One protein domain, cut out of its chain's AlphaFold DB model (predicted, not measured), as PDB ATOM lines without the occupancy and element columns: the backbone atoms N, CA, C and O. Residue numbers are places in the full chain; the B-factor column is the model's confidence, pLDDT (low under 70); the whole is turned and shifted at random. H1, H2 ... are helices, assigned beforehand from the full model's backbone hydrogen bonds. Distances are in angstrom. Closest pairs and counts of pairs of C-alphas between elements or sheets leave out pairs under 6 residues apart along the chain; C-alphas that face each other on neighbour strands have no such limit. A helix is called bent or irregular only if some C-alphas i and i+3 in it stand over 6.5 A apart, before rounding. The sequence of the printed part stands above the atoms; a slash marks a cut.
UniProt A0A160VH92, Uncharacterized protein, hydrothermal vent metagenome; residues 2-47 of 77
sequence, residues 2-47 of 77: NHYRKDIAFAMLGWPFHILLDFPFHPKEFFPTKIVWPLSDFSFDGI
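This is residues 2 to 47 of the 77 residues of an uncharacterized protein of hydrothermal vent metagenome (UniProt A0A160VH92). A long helical arm, made of H2 and H1 end to end, leads into a wide loop, residues 26 to 47, which swings out to one side at the far end of H2 and folds back to that end. The first part of the arm, residues 2 to 18, sticks out free and makes much of the length. The printed part has 46 residues with two named helices, H1 then H2, and no named strand. The class is all helix, though the helices hold 19 of the 46 residues, under half. The whole is only just extended, close to loose, with a radius of gyration of the C-alphas of 14.4 A and spans of 47 by 23 by 10 A.

Find C-alpha 14 at (115.204, 2.932, 21.822); from there H2, residues 14 to 25, runs 17.3 A to C-alpha 25 at (111.199, -13.553, 18.409). H2 is irregular, but only just: C-alphas 21 and 24 are 6.9 A apart. Before it, H1, residues 6 to 12, begins at C-alpha 6 at (122.401, 14.212, 23.514) and measures 9.8 A.

Look at Leu 13, the one residue of the tight link between H1 and H2; the two helices meet only through their link. Residues 2 to 18, of which 6 to 12 belong to H1 and 14 to 18 to H2, stand free: no C-alpha 8 or more residues away along the chain comes within 10 A. In H1 every O i to N i+4 pair is within hydrogen-bond range; in H2 it is 6 of 8.

The two C-alphas farthest apart are those of Asn 2 and Glu 29, at 47.7 A. The printed part has no cut. Residues 26 to 47 hold no named element; their C-alphas lie 7 to 19 A from the mean of all C-alphas. The mean pLDDT of the printed part is 89.4, and residue 2 is under 70.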
ATOM      1  N   ASN A   2     127.010  23.708  21.415       66.94
ATOM      2  CA  ASN A   2     126.857  22.266  21.244       66.94
ATOM      3  C   ASN A   2     125.570  22.019  20.441       66.94
ATOM      4  O   ASN A   2     124.478  22.181  20.973       66.94
ATOM      5  N   HIS A   3     125.702  21.723  19.148       73.12
ATOM      6  CA  HIS A   3     124.578  21.598  18.208       73.12
ATOM      7  C   HIS A   3     123.744  20.318  18.431       73.12
ATOM      8  O   HIS A   3     122.643  20.190  17.906       73.12
ATOM      9  N   TYR A   4     124.244  19.379  19.240       81.69
ATOM     10  CA  TYR A   4     123.641  18.062  19.429       81.69
ATOM     11  C   TYR A   4     122.893  17.947  20.758       81.69
ATOM     12  O   TYR A   4     123.469  18.090  21.843       81.69
ATOM     13  N   ARG A   5     121.605  17.605  20.666       89.69
ATOM     14  CA  ARG A   5     120.744  17.231  21.794       89.69
ATOM     15  C   ARG A   5     120.997  15.773  22.178       89.69
ATOM     16  O   ARG A   5     120.362  14.861  21.653       89.69
ATOM     17  N   LYS A   6     121.978  15.554  23.060       89.19
ATOM     18  CA  LYS A   6     122.401  14.212  23.514       89.19
ATOM     19  C   LYS A   6     121.263  13.416  24.161       89.19
ATOM     20  O   LYS A   6     121.212  12.203  24.011       89.19
ATOM     21  N   ASP A   7     120.357  14.104  24.844       91.25
ATOM     22  CA  ASP A   7     119.134  13.559  25.434       91.25
ATOM     23  C   ASP A   7     118.217  12.933  24.376       91.25
ATOM     24  O   ASP A   7     117.790  11.787  24.513       91.25
ATOM     25  N   ILE A   8     117.983  13.657  23.279       92.06
ATOM     26  CA  ILE A   8     117.163  13.178  22.163       92.06
ATOM     27  C   ILE A   8     117.883  12.043  21.436       92.06
ATOM     28  O   ILE A   8     117.277  11.012  21.162       92.06
ATOM     29  N   ALA A   9     119.186  12.194  21.177       91.38
ATOM     30  CA  ALA A   9     119.984  11.157  20.528       91.38
ATOM     31  C   ALA A   9     119.957   9.836  21.314       91.38
ATOM     32  O   ALA A   9     119.810   8.774  20.719       91.38
ATOM     33  N   PHE A  10     120.038   9.902  22.647       93.50
ATOM     34  CA  PHE A  10     119.911   8.728  23.504       93.50
ATOM     35  C   PHE A  10     118.506   8.115  23.439       93.50
ATOM     36  O   PHE A  10     118.384   6.908  23.260       93.50
ATOM     37  N   ALA A  11     117.445   8.927  23.506       94.38
ATOM     38  CA  ALA A  11     116.071   8.433  23.383       94.38
ATOM     39  C   ALA A  11     115.816   7.732  22.035       94.38
ATOM     40  O   ALA A  11     115.133   6.708  21.984       94.38
ATOM     41  N   MET A  12     116.422   8.228  20.950       95.00
ATOM     42  CA  MET A  12     116.323   7.612  19.623       95.00
ATOM     43  C   MET A  12     116.953   6.215  19.549       95.00
ATOM     44  O   MET A  12     116.535   5.430  18.702       95.00
ATOM     45  N   LEU A  13     117.891   5.863  20.442       95.31
ATOM     46  CA  LEU A  13     118.463   4.509  20.506       95.31
ATOM     47  C   LEU A  13     117.441   3.448  20.943       95.31
ATOM     48  O   LEU A  13     117.669   2.262  20.713       95.31
ATOM     49  N   GLY A  14     116.297   3.852  21.508       95.06
ATOM     50  CA  GLY A  14     115.204   2.932  21.822       95.06
ATOM     51  C   GLY A  14     114.653   2.216  20.586       95.06
ATOM     52  O   GLY A  14     114.287   1.047  20.672       95.06
ATOM     53  N   TRP A  15     114.655   2.875  19.423       93.25
ATOM     54  CA  TRP A  15     114.163   2.281  18.178       93.25
ATOM     55  C   TRP A  15     115.042   1.132  17.649       93.25
ATOM     56  O   TRP A  15     114.519   0.026  17.500       93.25
ATOM     57  N   PRO A  16     116.361   1.312  17.414       93.56
ATOM     58  CA  PRO A  16     117.218   0.203  17.004       93.56
ATOM     59  C   PRO A  16     117.326  -0.875  18.088       93.56
ATOM     60  O   PRO A  16     117.400  -2.055  17.755       93.56
ATOM     61  N   PHE A  17     117.277  -0.507  19.373       95.00
ATOM     62  CA  PHE A  17     117.221  -1.486  20.459       95.00
ATOM     63  C   PHE A  17     115.979  -2.378  20.362       95.00
ATOM     64  O   PHE A  17     116.106  -3.598  20.426       95.00
ATOM     65  N   HIS A  18     114.797  -1.787  20.162       91.62
ATOM     66  CA  HIS A  18     113.557  -2.540  19.985       91.62
ATOM     67  C   HIS A  18     113.650  -3.520  18.809       91.62
ATOM     68  O   HIS A  18     113.316  -4.687  18.987       91.62
ATOM     69  N   ILE A  19     114.162  -3.085  17.650       91.06
ATOM     70  CA  ILE A  19     114.321  -3.963  16.477       91.06
ATOM     71  C   ILE A  19     115.230  -5.156  16.803       91.06
ATOM     72  O   ILE A  19     114.877  -6.293  16.505       91.06
ATOM     73  N   LEU A  20     116.391  -4.910  17.421       91.94
ATOM     74  CA  LEU A  20     117.356  -5.966  17.747       91.94
ATOM     75  C   LEU A  20     116.830  -6.943  18.800       91.94
ATOM     76  O   LEU A  20     117.116  -8.136  18.721       91.94
ATOM     77  N   LEU A  21     116.083  -6.437  19.781       92.75
ATOM     78  CA  LEU A  21     115.482  -7.254  20.825       92.75
ATOM     79  C   LEU A  21     114.341  -8.110  20.277       92.75
ATOM     80  O   LEU A  21     114.213  -9.251  20.695       92.75
ATOM     81  N   ASP A  22     113.526  -7.574  19.369       90.56
ATOM     82  CA  ASP A  22     112.297  -8.222  18.910       90.56
ATOM     83  C   ASP A  22     112.523  -9.167  17.719       90.56
ATOM     84  O   ASP A  22     111.901 -10.222  17.635       90.56
ATOM     85  N   PHE A  23     113.466  -8.853  16.827       90.56
ATOM     86  CA  PHE A  23     113.769  -9.645  15.626       90.56
ATOM     87  C   PHE A  23     113.954 -11.161  15.872       90.56
ATOM     88  O   PHE A  23     113.380 -11.944  15.111       90.56
ATOM     89  N   PRO A  24     114.676 -11.621  16.917       91.38
ATOM     90  CA  PRO A  24     114.834 -13.049  17.201       91.38
ATOM     91  C   PRO A  24     113.540 -13.762  17.623       91.38
ATOM     92  O   PRO A  24     113.542 -14.990  17.722       91.38
ATOM     93  N   PHE A  25     112.461 -13.022  17.895       92.56
ATOM     94  CA  PHE A  25     111.199 -13.553  18.409       92.56
ATOM     95  C   PHE A  25     110.052 -13.573  17.385       92.56
ATOM     96  O   PHE A  25     108.904 -13.864  17.730       92.56
ATOM     97  N   HIS A  26     110.357 -13.307  16.111       90.00
ATOM     98  CA  HIS A  26     109.412 -13.432  14.997       90.00
ATOM     99  C   HIS A  26     109.611 -14.767  14.267       90.00
ATOM    100  O   HIS A  26     110.587 -14.910  13.524       90.00
ATOM    101  N   PRO A  27     108.732 -15.765  14.467       89.94
ATOM    102  CA  PRO A  27     108.806 -17.023  13.731       89.94
ATOM    103  C   PRO A  27     108.419 -16.817  12.260       89.94
ATOM    104  O   PRO A  27     107.587 -15.967  11.934       89.94
ATOM    105  N   LYS A  28     108.961 -17.630  11.346       88.06
ATOM    106  CA  LYS A  28     108.660 -17.498   9.904       88.06
ATOM    107  C   LYS A  28     107.192 -17.713   9.551       88.06
ATOM    108  O   LYS A  28     106.727 -17.197   8.538       88.06
ATOM    109  N   GLU A  29     106.477 -18.460  10.379       84.75
ATOM    110  CA  GLU A  29     105.047 -18.732  10.225       84.75
ATOM    111  C   GLU A  29     104.176 -17.508  10.555       84.75
ATOM    112  O   GLU A  29     103.064 -17.390  10.045       84.75
ATOM    113  N   PHE A  30     104.691 -16.566  11.356       78.94
ATOM    114  CA  PHE A  30     103.983 -15.355  11.765       78.94
ATOM    115  C   PHE A  30     104.873 -14.128  11.548       78.94
ATOM    116  O   PHE A  30     105.592 -13.702  12.442       78.94
ATOM    117  N   PHE A  31     104.774 -13.538  10.355       78.06
ATOM    118  CA  PHE A  31     105.403 -12.257   9.996       78.06
ATOM    119  C   PHE A  31     106.942 -12.226  10.135       78.06
ATOM    120  O   PHE A  31     107.485 -11.491  10.961       78.06
ATOM    121  N   PRO A  32     107.679 -12.953   9.272       81.75
ATOM    122  CA  PRO A  32     109.138 -12.927   9.272       81.75
ATOM    123  C   PRO A  32     109.674 -11.516   9.003       81.75
ATOM    124  O   PRO A  32     109.495 -10.960   7.915       81.75
ATOM    125  N   THR A  33     110.379 -10.952   9.982       87.06
ATOM    126  CA  THR A  33     110.965  -9.613   9.866       87.06
ATOM    127  C   THR A  33     112.187  -9.643   8.948       87.06
ATOM    128  O   THR A  33     113.182 -10.316   9.223       87.06
ATOM    129  N   LYS A  34     112.130  -8.882   7.851       89.25
ATOM    130  CA  LYS A  34     113.233  -8.731   6.892       89.25
ATOM    131  C   LYS A  34     114.110  -7.538   7.275       89.25
ATOM    132  O   LYS A  34     113.921  -6.434   6.772       89.25
ATOM    133  N   ILE A  35     115.068  -7.754   8.178       88.00
ATOM    134  CA  ILE A  35     115.866  -6.672   8.793       88.00
ATOM    135  C   ILE A  35     116.721  -5.868   7.793       88.00
ATOM    136  O   ILE A  35     117.087  -4.730   8.066       88.00
ATOM    137  N   VAL A  36     117.014  -6.446   6.625       89.06
ATOM    138  CA  VAL A  36     117.844  -5.851   5.560       89.06
ATOM    139  C   VAL A  36     117.056  -5.521   4.286       89.06
ATOM    140  O   VAL A  36     117.648  -5.278   3.235       89.06
ATOM    141  N   TRP A  37     115.725  -5.504   4.337       88.75
ATOM    142  CA  TRP A  37     114.916  -5.106   3.183       88.75
ATOM    143  C   TRP A  37     115.099  -3.602   2.875       88.75
ATOM    144  O   TRP A  37     115.202  -2.811   3.814       88.75
ATOM    145  N   PRO A  38     115.143  -3.161   1.598       92.00
ATOM    146  CA  PRO A  38     114.933  -3.911   0.352       92.00
ATOM    147  C   PRO A  38     116.195  -4.552  -0.236       92.00
ATOM    148  O   PRO A  38     116.144  -5.098  -1.333       92.00
ATOM    149  N   LEU A  39     117.335  -4.481   0.456       95.38
ATOM    150  CA  LEU A  39     118.600  -5.014  -0.055       95.38
ATOM    151  C   LEU A  39     118.595  -6.547  -0.113       95.38
ATOM    152  O   LEU A  39     119.278  -7.133  -0.951       95.38
ATOM    153  N   SER A  40     117.844  -7.203   0.773       92.81
ATOM    154  CA  SER A  40     117.674  -8.655   0.783       92.81
ATOM    155  C   SER A  40     116.368  -9.063   1.467       92.81
ATOM    156  O   SER A  40     115.881  -8.391   2.376       92.81
ATOM    157  N   ASP A  41     115.827 -10.207   1.047       90.38
ATOM    158  CA  ASP A  41     114.665 -10.859   1.657       90.38
ATOM    159  C   ASP A  41     115.032 -11.792   2.821       90.38
ATOM    160  O   ASP A  41     114.197 -12.575   3.276       90.38
ATOM    161  N   PHE A  42     116.275 -11.721   3.310       89.75
ATOM    162  CA  PHE A  42     116.726 -12.508   4.452       89.75
ATOM    163  C   PHE A  42     115.818 -12.305   5.670       89.75
ATOM    164  O   PHE A  42     115.592 -11.182   6.126       89.75
ATOM    165  N   SER A  43     115.356 -13.423   6.224       89.38
ATOM    166  CA  SER A  43     114.606 -13.488   7.469       89.38
ATOM    167  C   SER A  43     115.083 -14.660   8.320       89.38
ATOM    168  O   SER A  43     115.464 -15.727   7.822       89.38
ATOM    169  N   PHE A  44     115.069 -14.444   9.629       89.50
ATOM    170  CA  PHE A  44     115.433 -15.440  10.624       89.50
ATOM    171  C   PHE A  44     114.178 -16.151  11.132       89.50
ATOM    172  O   PHE A  44     113.110 -15.550  11.179       89.50
ATOM    173  N   ASP A  45     114.299 -17.439  11.459       92.88
ATOM    174  CA  ASP A  45     113.205 -18.187  12.079       92.88
ATOM    175  C   ASP A  45     113.309 -18.067  13.596       92.88
ATOM    176  O   ASP A  45     114.105 -18.756  14.237       92.88
ATOM    177  N   GLY A  46     112.579 -17.095  14.134       91.50
ATOM    178  CA  GLY A  46     112.597 -16.764  15.547       91.50
ATOM    179  C   GLY A  46     111.744 -17.682  16.419       91.50
ATOM    180  O   GLY A  46     111.006 -18.547  15.954       91.50
ATOM    181  N   ILE A  47     111.819 -17.450  17.728       93.06
ATOM    182  CA  ILE A  47     110.976 -18.129  18.717       93.06
ATOM    183  C   ILE A  47     109.799 -17.238  19.117       93.06
ATOM    184  O   ILE A  47     109.998 -16.110  19.534       93.06
TER     185      ILE A  47